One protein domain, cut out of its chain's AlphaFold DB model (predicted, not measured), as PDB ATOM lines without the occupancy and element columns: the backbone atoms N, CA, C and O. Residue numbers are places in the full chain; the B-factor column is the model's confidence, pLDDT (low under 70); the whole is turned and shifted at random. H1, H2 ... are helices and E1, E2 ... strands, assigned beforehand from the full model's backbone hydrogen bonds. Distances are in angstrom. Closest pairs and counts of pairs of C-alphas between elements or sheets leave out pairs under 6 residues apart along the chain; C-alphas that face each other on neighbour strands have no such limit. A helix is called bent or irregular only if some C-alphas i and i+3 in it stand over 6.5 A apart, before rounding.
ATOM      1  N   ASP A   3     103.799 149.264  68.742       94.94
ATOM      2  CA  ASP A   3     103.727 148.160  67.782       94.94
ATOM      3  C   ASP A   3     104.502 146.923  68.248       94.94
ATOM      4  O   ASP A   3     105.433 146.433  67.611       94.94
ATOM      5  N   THR A   4     104.139 146.451  69.440       96.00
ATOM      6  CA  THR A   4     104.755 145.286  70.074       96.00
ATOM      7  C   THR A   4     103.833 144.093  69.935       96.00
ATOM      8  O   THR A   4     102.762 144.057  70.535       96.00
ATOM      9  N   TYR A   5     104.273 143.105  69.161       96.44
ATOM     10  CA  TYR A   5     103.490 141.917  68.846       96.44
ATOM     11  C   TYR A   5     104.223 140.677  69.346       96.44
ATOM     12  O   TYR A   5     105.319 140.367  68.881       96.44
ATOM     13  N   ILE A   6     103.623 139.975  70.302       96.62
ATOM     14  CA  ILE A   6     104.173 138.751  70.885       96.62
ATOM     15  C   ILE A   6     103.184 137.634  70.591       96.62
ATOM     16  O   ILE A   6     102.146 137.526  71.247       96.62
ATOM     17  N   PHE A   7     103.484 136.825  69.581       96.00
ATOM     18  CA  PHE A   7     102.598 135.751  69.155       96.00
ATOM     19  C   PHE A   7     103.333 134.568  68.552       96.00
ATOM     20  O   PHE A   7     104.473 134.711  68.114       96.00
ATOM     21  N   ASN A   8     102.659 133.414  68.531       94.44
ATOM     22  CA  ASN A   8     103.187 132.153  68.012       94.44
ATOM     23  C   ASN A   8     104.546 131.788  68.637       94.44
ATOM     24  O   ASN A   8     105.498 131.469  67.925       94.44
ATOM     25  N   ASN A   9     104.648 131.835  69.971       94.12
ATOM     26  CA  ASN A   9     105.840 131.416  70.718       94.12
ATOM     27  C   ASN A   9     105.547 130.226  71.638       94.12
ATOM     28  O   ASN A   9     104.457 130.144  72.202       94.12
ATOM     29  N   TYR A  10     106.561 129.386  71.871       93.50
ATOM     30  CA  TYR A  10     106.644 128.526  73.055       93.50
ATOM     31  C   TYR A  10     107.417 129.250  74.156       93.50
ATOM     32  O   TYR A  10     108.567 129.641  73.964       93.50
ATOM     33  N   ILE A  11     106.803 129.415  75.324       93.31
ATOM     34  CA  ILE A  11     107.381 130.129  76.464       93.31
ATOM     35  C   ILE A  11     107.588 129.131  77.602       93.31
ATOM     36  O   ILE A  11     106.642 128.730  78.281       93.31
ATOM     37  N   ASN A  12     108.843 128.724  77.802       92.31
ATOM     38  CA  ASN A  12     109.236 127.755  78.824       92.31
ATOM     39  C   ASN A  12     109.644 128.445  80.126       92.31
ATOM     40  O   ASN A  12     110.613 129.203  80.136       92.31
ATOM     41  N   ASN A  13     108.913 128.170  81.213       90.25
ATOM     42  CA  ASN A  13     109.146 128.732  82.547       90.25
ATOM     43  C   ASN A  13     109.339 130.264  82.525       90.25
ATOM     44  O   ASN A  13     110.236 130.819  83.163       90.25
ATOM     45  N   GLY A  14     108.515 130.944  81.725       90.62
ATOM     46  CA  GLY A  14     108.641 132.366  81.427       90.62
ATOM     47  C   GLY A  14     107.339 133.134  81.620       90.62
ATOM     48  O   GLY A  14     106.265 132.560  81.814       90.62
ATOM     49  N   MET A  15     107.450 134.459  81.549       93.00
ATOM     50  CA  MET A  15     106.316 135.380  81.569       93.00
ATOM     51  C   MET A  15     106.477 136.437  80.477       93.00
ATOM     52  O   MET A  15     107.595 136.821  80.135       93.00
ATOM     53  N   VAL A  16     105.355 136.954  79.986       95.50
ATOM     54  CA  VAL A  16     105.298 138.154  79.154       95.50
ATOM     55  C   VAL A  16     104.847 139.303  80.043       95.50
ATOM     56  O   VAL A  16     103.748 139.286  80.591       95.50
ATOM     57  N   SER A  17     105.691 140.312  80.212       93.12
ATOM     58  CA  SER A  17     105.356 141.460  81.047       93.12
ATOM     59  C   SER A  17     105.755 142.756  80.371       93.12
ATOM     60  O   SER A  17     106.874 142.874  79.873       93.12
ATOM     61  N   TYR A  18     104.859 143.739  80.404       93.69
ATOM     62  CA  TYR A  18     105.261 145.130  80.265       93.69
ATOM     63  C   TYR A  18     105.532 145.687  81.664       93.69
ATOM     64  O   TYR A  18     104.614 145.860  82.468       93.69
ATOM     65  N   TRP A  19     106.802 145.960  81.958       89.50
ATOM     66  CA  TRP A  19     107.232 146.493  83.245       89.50
ATOM     67  C   TRP A  19     107.686 147.945  83.123       89.50
ATOM     68  O   TRP A  19     108.365 148.329  82.173       89.50
ATOM     69  N   GLN A  20     107.355 148.735  84.139       88.19
ATOM     70  CA  GLN A  20     107.855 150.092  84.324       88.19
ATOM     71  C   GLN A  20     108.108 150.344  85.812       88.19
ATOM     72  O   GLN A  20     107.348 149.894  86.668       88.19
ATOM     73  N   ASN A  21     109.164 151.096  86.128       88.81
ATOM     74  CA  ASN A  21     109.533 151.467  87.500       88.81
ATOM     75  C   ASN A  21     108.711 152.640  88.065       88.81
ATOM     76  O   ASN A  21     109.018 153.160  89.137       88.81
ATOM     77  N   LEU A  33     101.182 152.002  72.279       95.56
ATOM     78  CA  LEU A  33     100.330 151.803  71.116       95.56
ATOM     79  C   LEU A  33     100.488 150.350  70.671       95.56
ATOM     80  O   LEU A  33     101.622 149.915  70.490       95.56
ATOM     81  N   ASN A  34      99.380 149.625  70.511       95.44
ATOM     82  CA  ASN A  34      99.356 148.256  69.985       95.44
ATOM     83  C   ASN A  34     100.333 147.286  70.687       95.44
ATOM     84  O   ASN A  34     101.258 146.764  70.066       95.44
ATOM     85  N   TYR A  35     100.143 147.043  71.985       97.19
ATOM     86  CA  TYR A  35     100.835 145.975  72.711       97.19
ATOM     87  C   TYR A  35      99.960 144.716  72.708       97.19
ATOM     88  O   TYR A  35      99.032 144.584  73.509       97.19
ATOM     89  N   LEU A  36     100.231 143.808  71.771       97.62
ATOM     90  CA  LEU A  36      99.399 142.640  71.489       97.62
ATOM     91  C   LEU A  36     100.128 141.359  71.907       97.62
ATOM     92  O   LEU A  36     101.256 141.113  71.478       97.62
ATOM     93  N   VAL A  37      99.474 140.524  72.715       97.88
ATOM     94  CA  VAL A  37     100.011 139.230  73.163       97.88
ATOM     95  C   VAL A  37      98.998 138.137  72.861       97.88
ATOM     96  O   VAL A  37      97.957 138.079  73.514       97.88
ATOM     97  N   PHE A  38      99.256 137.261  71.895       97.38
ATOM     98  CA  PHE A  38      98.261 136.261  71.501       97.38
ATOM     99  C   PHE A  38      98.839 134.973  70.936       97.38
ATOM    100  O   PHE A  38      99.965 134.958  70.464       97.38
ATOM    101  N   SER A  39      98.065 133.887  70.969       95.88
ATOM    102  CA  SER A  39      98.463 132.585  70.402       95.88
ATOM    103  C   SER A  39      99.853 132.106  70.866       95.88
ATOM    104  O   SER A  39     100.606 131.512  70.098       95.88
ATOM    105  N   ASN A  40     100.225 132.397  72.117       95.38
ATOM    106  CA  ASN A  40     101.440 131.861  72.732       95.38
ATOM    107  C   ASN A  40     101.114 130.627  73.577       95.38
ATOM    108  O   ASN A  40     100.077 130.567  74.244       95.38
ATOM    109  N   GLU A  41     102.043 129.681  73.590       94.06
ATOM    110  CA  GLU A  41     101.956 128.422  74.318       94.06
ATOM    111  C   GLU A  41     102.934 128.420  75.501       94.06
ATOM    112  O   GLU A  41     104.149 128.519  75.332       94.06
ATOM    113  N   PHE A  42     102.409 128.327  76.723       93.75
ATOM    114  CA  PHE A  42     103.188 128.366  77.962       93.75
ATOM    115  C   PHE A  42     103.405 126.953  78.515       93.75
ATOM    116  O   PHE A  42     102.456 126.170  78.625       93.75
ATOM    117  N   ILE A  43     104.647 126.642  78.901       92.44
ATOM    118  CA  ILE A  43     105.053 125.338  79.449       92.44
ATOM    119  C   ILE A  43     105.860 125.482  80.734       92.44
ATOM    120  O   ILE A  43     106.569 126.467  80.930       92.44
ATOM    121  N   ASN A  44     105.778 124.464  81.595       83.12
ATOM    122  CA  ASN A  44     106.535 124.363  82.849       83.12
ATOM    123  C   ASN A  44     106.380 125.580  83.783       83.12
ATOM    124  O   ASN A  44     107.298 125.916  84.529       83.12
ATOM    125  N   CYS A  45     105.225 126.245  83.757       80.38
ATOM    126  CA  CYS A  45     104.942 127.394  84.612       80.38
ATOM    127  C   CYS A  45     104.105 126.979  85.831       80.38
ATOM    128  O   CYS A  45     103.144 126.221  85.716       80.38
ATOM    129  N   GLY A  46     104.435 127.507  87.014       68.19
ATOM    130  CA  GLY A  46     103.641 127.286  88.226       68.19
ATOM    131  C   GLY A  46     102.250 127.913  88.086       68.19
ATOM    132  O   GLY A  46     102.133 129.136  88.040       68.19
ATOM    133  N   GLY A  47     101.204 127.083  88.031       60.75
ATOM    134  CA  GLY A  47      99.842 127.460  87.616       60.75
ATOM    135  C   GLY A  47      99.076 128.473  88.483       60.75
ATOM    136  O   GLY A  47      97.885 128.664  88.261       60.75
ATOM    137  N   SER A  48      99.710 129.118  89.467       65.38
ATOM    138  CA  SER A  48      99.067 130.075  90.383       65.38
ATOM    139  C   SER A  48      99.457 131.542  90.170       65.38
ATOM    140  O   SER A  48      98.904 132.410  90.843       65.38
ATOM    141  N   LYS A  49     100.384 131.855  89.253       82.00
ATOM    142  CA  LYS A  49     100.806 133.240  88.969       82.00
ATOM    143  C   LYS A  49     100.317 133.696  87.597       82.00
ATOM    144  O   LYS A  49     100.303 132.911  86.655       82.00
ATOM    145  N   ALA A  50      99.952 134.973  87.484       89.81
ATOM    146  CA  ALA A  50      99.711 135.592  86.184       89.81
ATOM    147  C   ALA A  50     101.011 135.602  85.370       89.81
ATOM    148  O   ALA A  50     102.046 136.051  85.867       89.81
ATOM    149  N   LEU A  51     100.956 135.092  84.140       93.88
ATOM    150  CA  LEU A  51     102.124 134.982  83.252       93.88
ATOM    151  C   LEU A  51     102.095 136.009  82.125       93.88
ATOM    152  O   LEU A  51     103.085 136.163  81.417       93.88
ATOM    153  N   ILE A  52     100.981 136.722  81.979       95.62
ATOM    154  CA  ILE A  52     100.869 137.900  81.128       95.62
ATOM    155  C   ILE A  52     100.504 139.068  82.035       95.62
ATOM    156  O   ILE A  52      99.475 139.041  82.710       95.62
ATOM    157  N   SER A  53     101.369 140.076  82.112       94.56
ATOM    158  CA  SER A  53     101.172 141.183  83.046       94.56
ATOM    159  C   SER A  53     101.472 142.546  82.447       94.56
ATOM    160  O   SER A  53     102.364 142.726  81.620       94.56
ATOM    161  N   SER A  54     100.702 143.522  82.898       93.69
ATOM    162  CA  SER A  54     100.913 144.941  82.643       93.69
ATOM    163  C   SER A  54     100.777 145.713  83.964       93.69
ATOM    164  O   SER A  54     100.365 145.140  84.981       93.69
ATOM    165  N   PRO A  55     101.122 147.009  83.997       91.88
ATOM    166  CA  PRO A  55     100.874 147.873  85.137       91.88
ATOM    167  C   PRO A  55      99.385 147.921  85.473       91.88
ATOM    168  O   PRO A  55      98.530 147.743  84.611       91.88
ATOM    169  N   SER A  56      99.057 148.228  86.725       89.44
ATOM    170  CA  SER A  56      97.664 148.400  87.161       89.44
ATOM    171  C   SER A  56      97.011 149.683  86.640       89.44
ATOM    172  O   SER A  56      95.789 149.805  86.667       89.44
ATOM    173  N   ARG A  57      97.808 150.650  86.173       88.69
ATOM    174  CA  ARG A  57      97.342 151.928  85.627       88.69
ATOM    175  C   ARG A  57      98.185 152.331  84.428       88.69
ATOM    176  O   ARG A  57      99.412 152.280  84.491       88.69
ATOM    177  N   THR A  58      97.516 152.820  83.389       91.19
ATOM    178  CA  THR A  58      98.148 153.477  82.245       91.19
ATOM    179  C   THR A  58      97.291 154.635  81.728       91.19
ATOM    180  O   THR A  58      96.073 154.637  81.905       91.19
ATOM    181  N   PHE A  59      97.916 155.610  81.074       94.62
ATOM    182  CA  PHE A  59      97.273 156.643  80.257       94.62
ATOM    183  C   PHE A  59      97.112 156.227  78.789       94.62
ATOM    184  O   PHE A  59      96.658 157.022  77.971       94.62
ATOM    185  N   SER A  60      97.443 154.978  78.460       92.00
ATOM    186  CA  SER A  60      97.252 154.373  77.139       92.00
ATOM    187  C   SER A  60      96.125 153.326  77.196       92.00
ATOM    188  O   SER A  60      96.399 152.123  77.159       92.00
ATOM    189  N   PRO A  61      94.852 153.739  77.363       88.06
ATOM    190  CA  PRO A  61      93.743 152.802  77.500       88.06
ATOM    191  C   PRO A  61      93.577 151.954  76.236       88.06
ATOM    192  O   PRO A  61      93.787 152.431  75.118       88.06
ATOM    193  N   ASN A  62      93.164 150.698  76.421       90.50
ATOM    194  CA  ASN A  62      92.895 149.738  75.345       90.50
ATOM    195  C   ASN A  62      94.104 149.444  74.436       90.50
ATOM    196  O   ASN A  62      93.928 149.039  73.294       90.50
ATOM    197  N   GLN A  63      95.330 149.665  74.926       95.69
ATOM    198  CA  GLN A  63      96.558 149.385  74.171       95.69
ATOM    199  C   GLN A  63      97.228 148.068  74.561       95.69
ATOM    200  O   GLN A  63      98.128 147.635  73.856       95.69
ATOM    201  N   PHE A  64      96.796 147.440  75.656       96.81
ATOM    202  CA  PHE A  64      97.271 146.137  76.117       96.81
ATOM    203  C   PHE A  64      96.195 145.098  75.847       96.81
ATOM    204  O   PHE A  64      95.210 145.021  76.581       96.81
ATOM    205  N   LEU A  65      96.369 144.323  74.784       97.19
ATOM    206  CA  LEU A  65      95.355 143.384  74.326       97.19
ATOM    207  C   LEU A  65      95.921 141.969  74.277       97.19
ATOM    208  O   LEU A  65      97.080 141.760  73.901       97.19
ATOM    209  N   CYS A  66      95.098 140.997  74.649       97.44
ATOM    210  CA  CYS A  66      95.470 139.595  74.576       97.44
ATOM    211  C   CYS A  66      94.337 138.700  74.073       97.44
ATOM    212  O   CYS A  66      93.163 139.042  74.185       97.44
ATOM    213  N   ALA A  67      94.719 137.576  73.463       97.31
ATOM    214  CA  ALA A  67      93.793 136.526  73.049       97.31
ATOM    215  C   ALA A  67      94.507 135.172  72.957       97.31
ATOM    216  O   ALA A  67      95.642 135.089  72.499       97.31
ATOM    217  N   GLU A  68      93.830 134.088  73.326       96.00
ATOM    218  CA  GLU A  68      94.267 132.711  73.022       96.00
ATOM    219  C   GLU A  68      95.686 132.330  73.488       96.00
ATOM    220  O   GLU A  68      96.328 131.459  72.902       96.00
ATOM    221  N   ASN A  69      96.187 132.933  74.564       95.62
ATOM    222  CA  ASN A  69      97.415 132.466  75.206       95.62
ATOM    223  C   ASN A  69      97.078 131.284  76.112       95.62
ATOM    224  O   ASN A  69      96.228 131.423  76.993       95.62
ATOM    225  N   ARG A  70      97.702 130.126  75.896       94.19
ATOM    226  CA  ARG A  70      97.280 128.865  76.524       94.19
ATOM    227  C   ARG A  70      98.434 128.115  77.159       94.19
ATOM    228  O   ARG A  70      99.573 128.205  76.716       94.19
ATOM    229  N   PHE A  71      98.120 127.339  78.186       93.62
ATOM    230  CA  PHE A  71      99.032 126.313  78.671       93.62
ATOM    231  C   PHE A  71      98.992 125.090  77.754       93.62
ATOM    232  O   PHE A  71      97.906 124.643  77.383       93.62
ATOM    233  N   VAL A  72     100.153 124.528  77.422       91.81
ATOM    234  CA  VAL A  72     100.242 123.359  76.520       91.81
ATOM    235  C   VAL A  72      99.628 122.106  77.135       91.81
ATOM    236  O   VAL A  72      98.993 121.321  76.442       91.81
ATOM    237  N   ASP A  73      99.803 121.918  78.440       89.69
ATOM    238  CA  ASP A  73      99.374 120.717  79.162       89.69
ATOM    239  C   ASP A  73      97.849 120.619  79.320       89.69
ATOM    240  O   ASP A  73      97.279 119.529  79.287       89.69
ATOM    241  N   THR A  74      97.178 121.758  79.492       91.50
ATOM    242  CA  THR A  74      95.751 121.825  79.836       91.50
ATOM    243  C   THR A  74      94.889 122.506  78.778       91.50
ATOM    244  O   THR A  74      93.664 122.431  78.863       91.50
ATOM    245  N   GLY A  75      95.484 123.230  77.824       91.94
ATOM    246  CA  GLY A  75      94.775 124.059  76.840       91.94
ATOM    247  C   GLY A  75      94.031 125.266  77.435       91.94
ATOM    248  O   GLY A  75      93.384 126.032  76.705       91.94
ATOM    249  N   LYS A  76      94.098 125.453  78.760       93.19
ATOM    250  CA  LYS A  76      93.438 126.550  79.472       93.19
ATOM    251  C   LYS A  76      94.104 127.876  79.143       93.19
ATOM    252  O   LYS A  76      95.309 127.924  78.905       93.19
ATOM    253  N   LEU A  77      93.310 128.945  79.177       93.50
ATOM    254  CA  LEU A  77      93.830 130.299  79.034       93.50
ATOM    255  C   LEU A  77      94.782 130.631  80.183       93.50
ATOM    256  O   LEU A  77      94.540 130.288  81.343       93.50
ATOM    257  N   VAL A  78      95.862 131.309  79.828       93.31
ATOM    258  CA  VAL A  78      96.881 131.773  80.760       93.31
ATOM    259  C   VAL A  78      96.342 132.965  81.558       93.31
ATOM    260  O   VAL A  78      95.810 133.897  80.956       93.31
ATOM    261  N   PRO A  79      96.484 132.986  82.899       92.88
ATOM    262  CA  PRO A  79      96.008 134.098  83.708       92.88
ATOM    263  C   PRO A  79      96.755 135.394  83.386       92.88
ATOM    264  O   PRO A  79      97.992 135.421  83.323       92.88
ATOM    265  N   THR A  80      95.988 136.471  83.244       94.19
ATOM    266  CA  THR A  80      96.481 137.821  82.970       94.19
ATOM    267  C   THR A  80      96.236 138.748  84.166       94.19
ATOM    268  O   THR A  80      95.371 138.488  85.005       94.19
ATOM    269  N   ILE A  81      97.026 139.818  84.296       94.00
ATOM    270  CA  ILE A  81      96.846 140.849  85.333       94.00
ATOM    271  C   ILE A  81      97.212 142.246  84.813       94.00
ATOM    272  O   ILE A  81      98.007 142.398  83.880       94.00
ATOM    273  N   GLY A  82      96.661 143.276  85.459       93.19
ATOM    274  CA  GLY A  82      96.902 144.682  85.145       93.19
ATOM    275  C   GLY A  82      95.790 145.251  84.275       93.19
ATOM    276  O   GLY A  82      94.621 144.947  84.487       93.19
ATOM    277  N   VAL A  83      96.162 146.074  83.301       93.94
ATOM    278  CA  VAL A  83      95.255 146.721  82.336       93.94
ATOM    279  C   VAL A  83      95.086 145.930  81.033       93.94
ATOM    280  O   VAL A  83      94.609 146.481  80.043       93.94
ATOM    281  N   PHE A  84      95.494 144.658  81.008       95.00
ATOM    282  CA  PHE A  84      95.262 143.786  79.858       95.00
ATOM    283  C   PHE A  84      93.768 143.552  79.649       95.00
ATOM    284  O   PHE A  84      93.037 143.269  80.598       95.00
ATOM    285  N   VAL A  85      93.339 143.628  78.394       94.69
ATOM    286  CA  VAL A  85      91.970 143.327  77.980       94.69
ATOM    287  C   VAL A  85      91.994 142.104  77.070       94.69
ATOM    288  O   VAL A  85      92.680 142.101  76.045       94.69
ATOM    289  N   GLU A  86      91.240 141.072  77.448       94.06
ATOM    290  CA  GLU A  86      91.007 139.915  76.583       94.06
ATOM    291  C   GLU A  86      90.059 140.322  75.447       94.06
ATOM    292  O   GLU A  86      89.034 140.971  75.675       94.06
ATOM    293  N   THR A  87      90.399 139.952  74.217       95.38
ATOM    294  CA  THR A  87      89.606 140.244  73.020       95.38
ATOM    295  C   THR A  87      89.585 139.039  72.078       95.38
ATOM    296  O   THR A  87      90.123 137.978  72.396       95.38
ATOM    297  N   ASP A  88      88.928 139.165  70.928       95.19
ATOM    298  CA  ASP A  88      88.896 138.101  69.935       95.19
ATOM    299  C   ASP A  88      90.176 138.073  69.082       95.19
ATOM    300  O   ASP A  88      90.797 139.094  68.771       95.19
ATOM    301  N   ILE A  89      90.570 136.866  68.677       95.50
ATOM    302  CA  ILE A  89      91.801 136.647  67.916       95.50
ATOM    303  C   ILE A  89      91.776 137.311  66.530       95.50
ATOM    304  O   ILE A  89      92.825 137.707  66.021       95.50
ATOM    305  N   ASN A  90      90.601 137.467  65.911       95.75
ATOM    306  CA  ASN A  90      90.491 138.060  64.580       95.75
ATOM    307  C   ASN A  90      90.733 139.571  64.631       95.75
ATOM    308  O   ASN A  90      91.418 140.098  63.756       95.75
ATOM    309  N   THR A  91      90.264 140.242  65.684       95.56
ATOM    310  CA  THR A  91      90.583 141.641  65.973       95.56
ATOM    311  C   THR A  91      92.089 141.832  66.101       95.56
ATOM    312  O   THR A  91      92.650 142.675  65.403       95.56
ATOM    313  N   LEU A  92      92.783 141.010  66.899       96.06
ATOM    314  CA  LEU A  92      94.241 141.131  67.047       96.06
ATOM    315  C   LEU A  92      94.999 140.885  65.745       96.06
ATOM    316  O   LEU A  92      95.935 141.621  65.435       96.06
ATOM    317  N   ARG A  93      94.582 139.891  64.958       95.25
ATOM    318  CA  ARG A  93      95.172 139.636  63.638       95.25
ATOM    319  C   ARG A  93      94.958 140.809  62.685       95.25
ATOM    320  O   ARG A  93      95.890 141.168  61.982       95.25
ATOM    321  N   GLY A  94      93.781 141.435  62.702       95.56
ATOM    322  CA  GLY A  94      93.483 142.624  61.898       95.56
ATOM    323  C   GLY A  94      94.233 143.890  62.332       95.56
ATOM    324  O   GLY A  94      94.335 144.829  61.550       95.56
ATOM    325  N   MET A  95      94.770 143.919  63.557       95.38
ATOM    326  CA  MET A  95      95.619 145.009  64.056       95.38
ATOM    327  C   MET A  95      97.098 144.844  63.690       95.38
ATOM    328  O   MET A  95      97.879 145.778  63.889       95.38
ATOM    329  N   LEU A  96      97.509 143.674  63.194       96.00
ATOM    330  CA  LEU A  96      98.882 143.471  62.759       96.00
ATOM    331  C   LEU A  96      99.169 144.247  61.465       96.00
ATOM    332  O   LEU A  96      98.315 144.343  60.584       96.00
ATOM    333  N   PRO A  97     100.404 144.733  61.290       95.44
ATOM    334  CA  PRO A  97     100.844 145.255  60.010       95.44
ATOM    335  C   PRO A  97     100.979 144.117  58.991       95.44
ATOM    336  O   PRO A  97     101.326 142.987  59.336       95.44
ATOM    337  N   GLU A  98     100.785 144.434  57.711       95.31
ATOM    338  CA  GLU A  98     100.744 143.452  56.616       95.31
ATOM    339  C   GLU A  98     101.988 142.545  56.563       95.31
ATOM    340  O   GLU A  98     101.886 141.338  56.341       95.31
ATOM    341  N   TYR A  99     103.173 143.090  56.868       93.56
ATOM    342  CA  TYR A  99     104.420 142.317  56.880       93.56
ATOM    343  C   TYR A  99     104.429 141.178  57.912       93.56
ATOM    344  O   TYR A  99     105.234 140.249  57.785       93.56
ATOM    345  N   ALA A 100     103.586 141.260  58.947       93.31
ATOM    346  CA  ALA A 100     103.537 140.299  60.036       93.31
ATOM    347  C   ALA A 100     102.603 139.113  59.750       93.31
ATOM    348  O   ALA A 100     102.728 138.079  60.405       93.31
ATOM    349  N   TYR A 101     101.718 139.211  58.751       93.06
ATOM    350  CA  TYR A 101     100.736 138.165  58.445       93.06
ATOM    351  C   TYR A 101     101.378 136.820  58.118       93.06
ATOM    352  O   TYR A 101     100.910 135.790  58.593       93.06
ATOM    353  N   LYS A 102     102.510 136.817  57.407       92.56
ATOM    354  CA  LYS A 102     103.251 135.583  57.107       92.56
ATOM    355  C   LYS A 102     103.715 134.827  58.360       92.56
ATOM    356  O   LYS A 102     103.935 133.625  58.296       92.56
ATOM    357  N   TYR A 103     103.876 135.512  59.494       91.44
ATOM    358  CA  TYR A 103     104.285 134.874  60.746       91.44
ATOM    359  C   TYR A 103     103.112 134.206  61.475       91.44
ATOM    360  O   TYR A 103     103.350 133.367  62.337       91.44
ATOM    361  N   LEU A 104     101.857 134.518  61.119       91.12
ATOM    362  CA  LEU A 104     100.675 133.863  61.697       91.12
ATOM    363  C   LEU A 104     100.605 132.374  61.343       91.12
ATOM    364  O   LEU A 104     100.059 131.586  62.111       91.12
TER     365      LEU A 104
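What this domain is: This is residues 3 to 21 and 33 to 104 of the 111 residues of an uncharacterized protein of Enterobacter asburiae (UniProt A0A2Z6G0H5). With little regular structure, the chain winds in stacked turns: parallel E1, E3 and E5 form one wall, parallel E2 and E4 another, residues 16 to 17, 52 to 53 and 80 to 81 a third. H1 packs on the first wall. The printed part has 91 residues, under half in five named strands, then two named helices; mixed, compact, radius of gyration of the C-alphas 12.7 A, spans 33 by 33 by 20 A.

How they stand to each other: E1, residues 3 to 7, runs on into E2, residues 10 to 12, at 79 degrees; E3, residues 33 to 38, runs on into E4, residues 41 to 43, at 61 degrees. Within hydrogen-bond range are N 36 and O 4, 2.8 A, N 11 and O 41, 2.8 A, and, to E5, residues 64 to 67, N 37 and O 65, 2.9 A. H1, residues 89 to 94, is on the sheet E1 E3 E5, height 8.9 A; its closest C-alphas to E5 are Ile 89 and Ala 67, 5.5 A. Every O i to N i+4 pair of H1 is within range; H2, residues 98 to 104, has 0 of 3, but 3 of 4 O i to N i+3 pairs. H2, only just irregular with C-alphas 99 and 102 6.8 A apart, is not on that sheet.

Where its parts are: E1 begins at C-alpha 3 (103.727, 148.160, 67.782); E3 is 15.7 A long; H2 ends at C-alpha 104 (100.675, 133.863, 61.697).

The domain as a whole: Residues 22 to 32 are not printed; C-alphas 21 and 33 are 18.8 A apart. Links E4 to E5 and E5 to H1 are long. Residues 46 to 48 have pLDDT under 70.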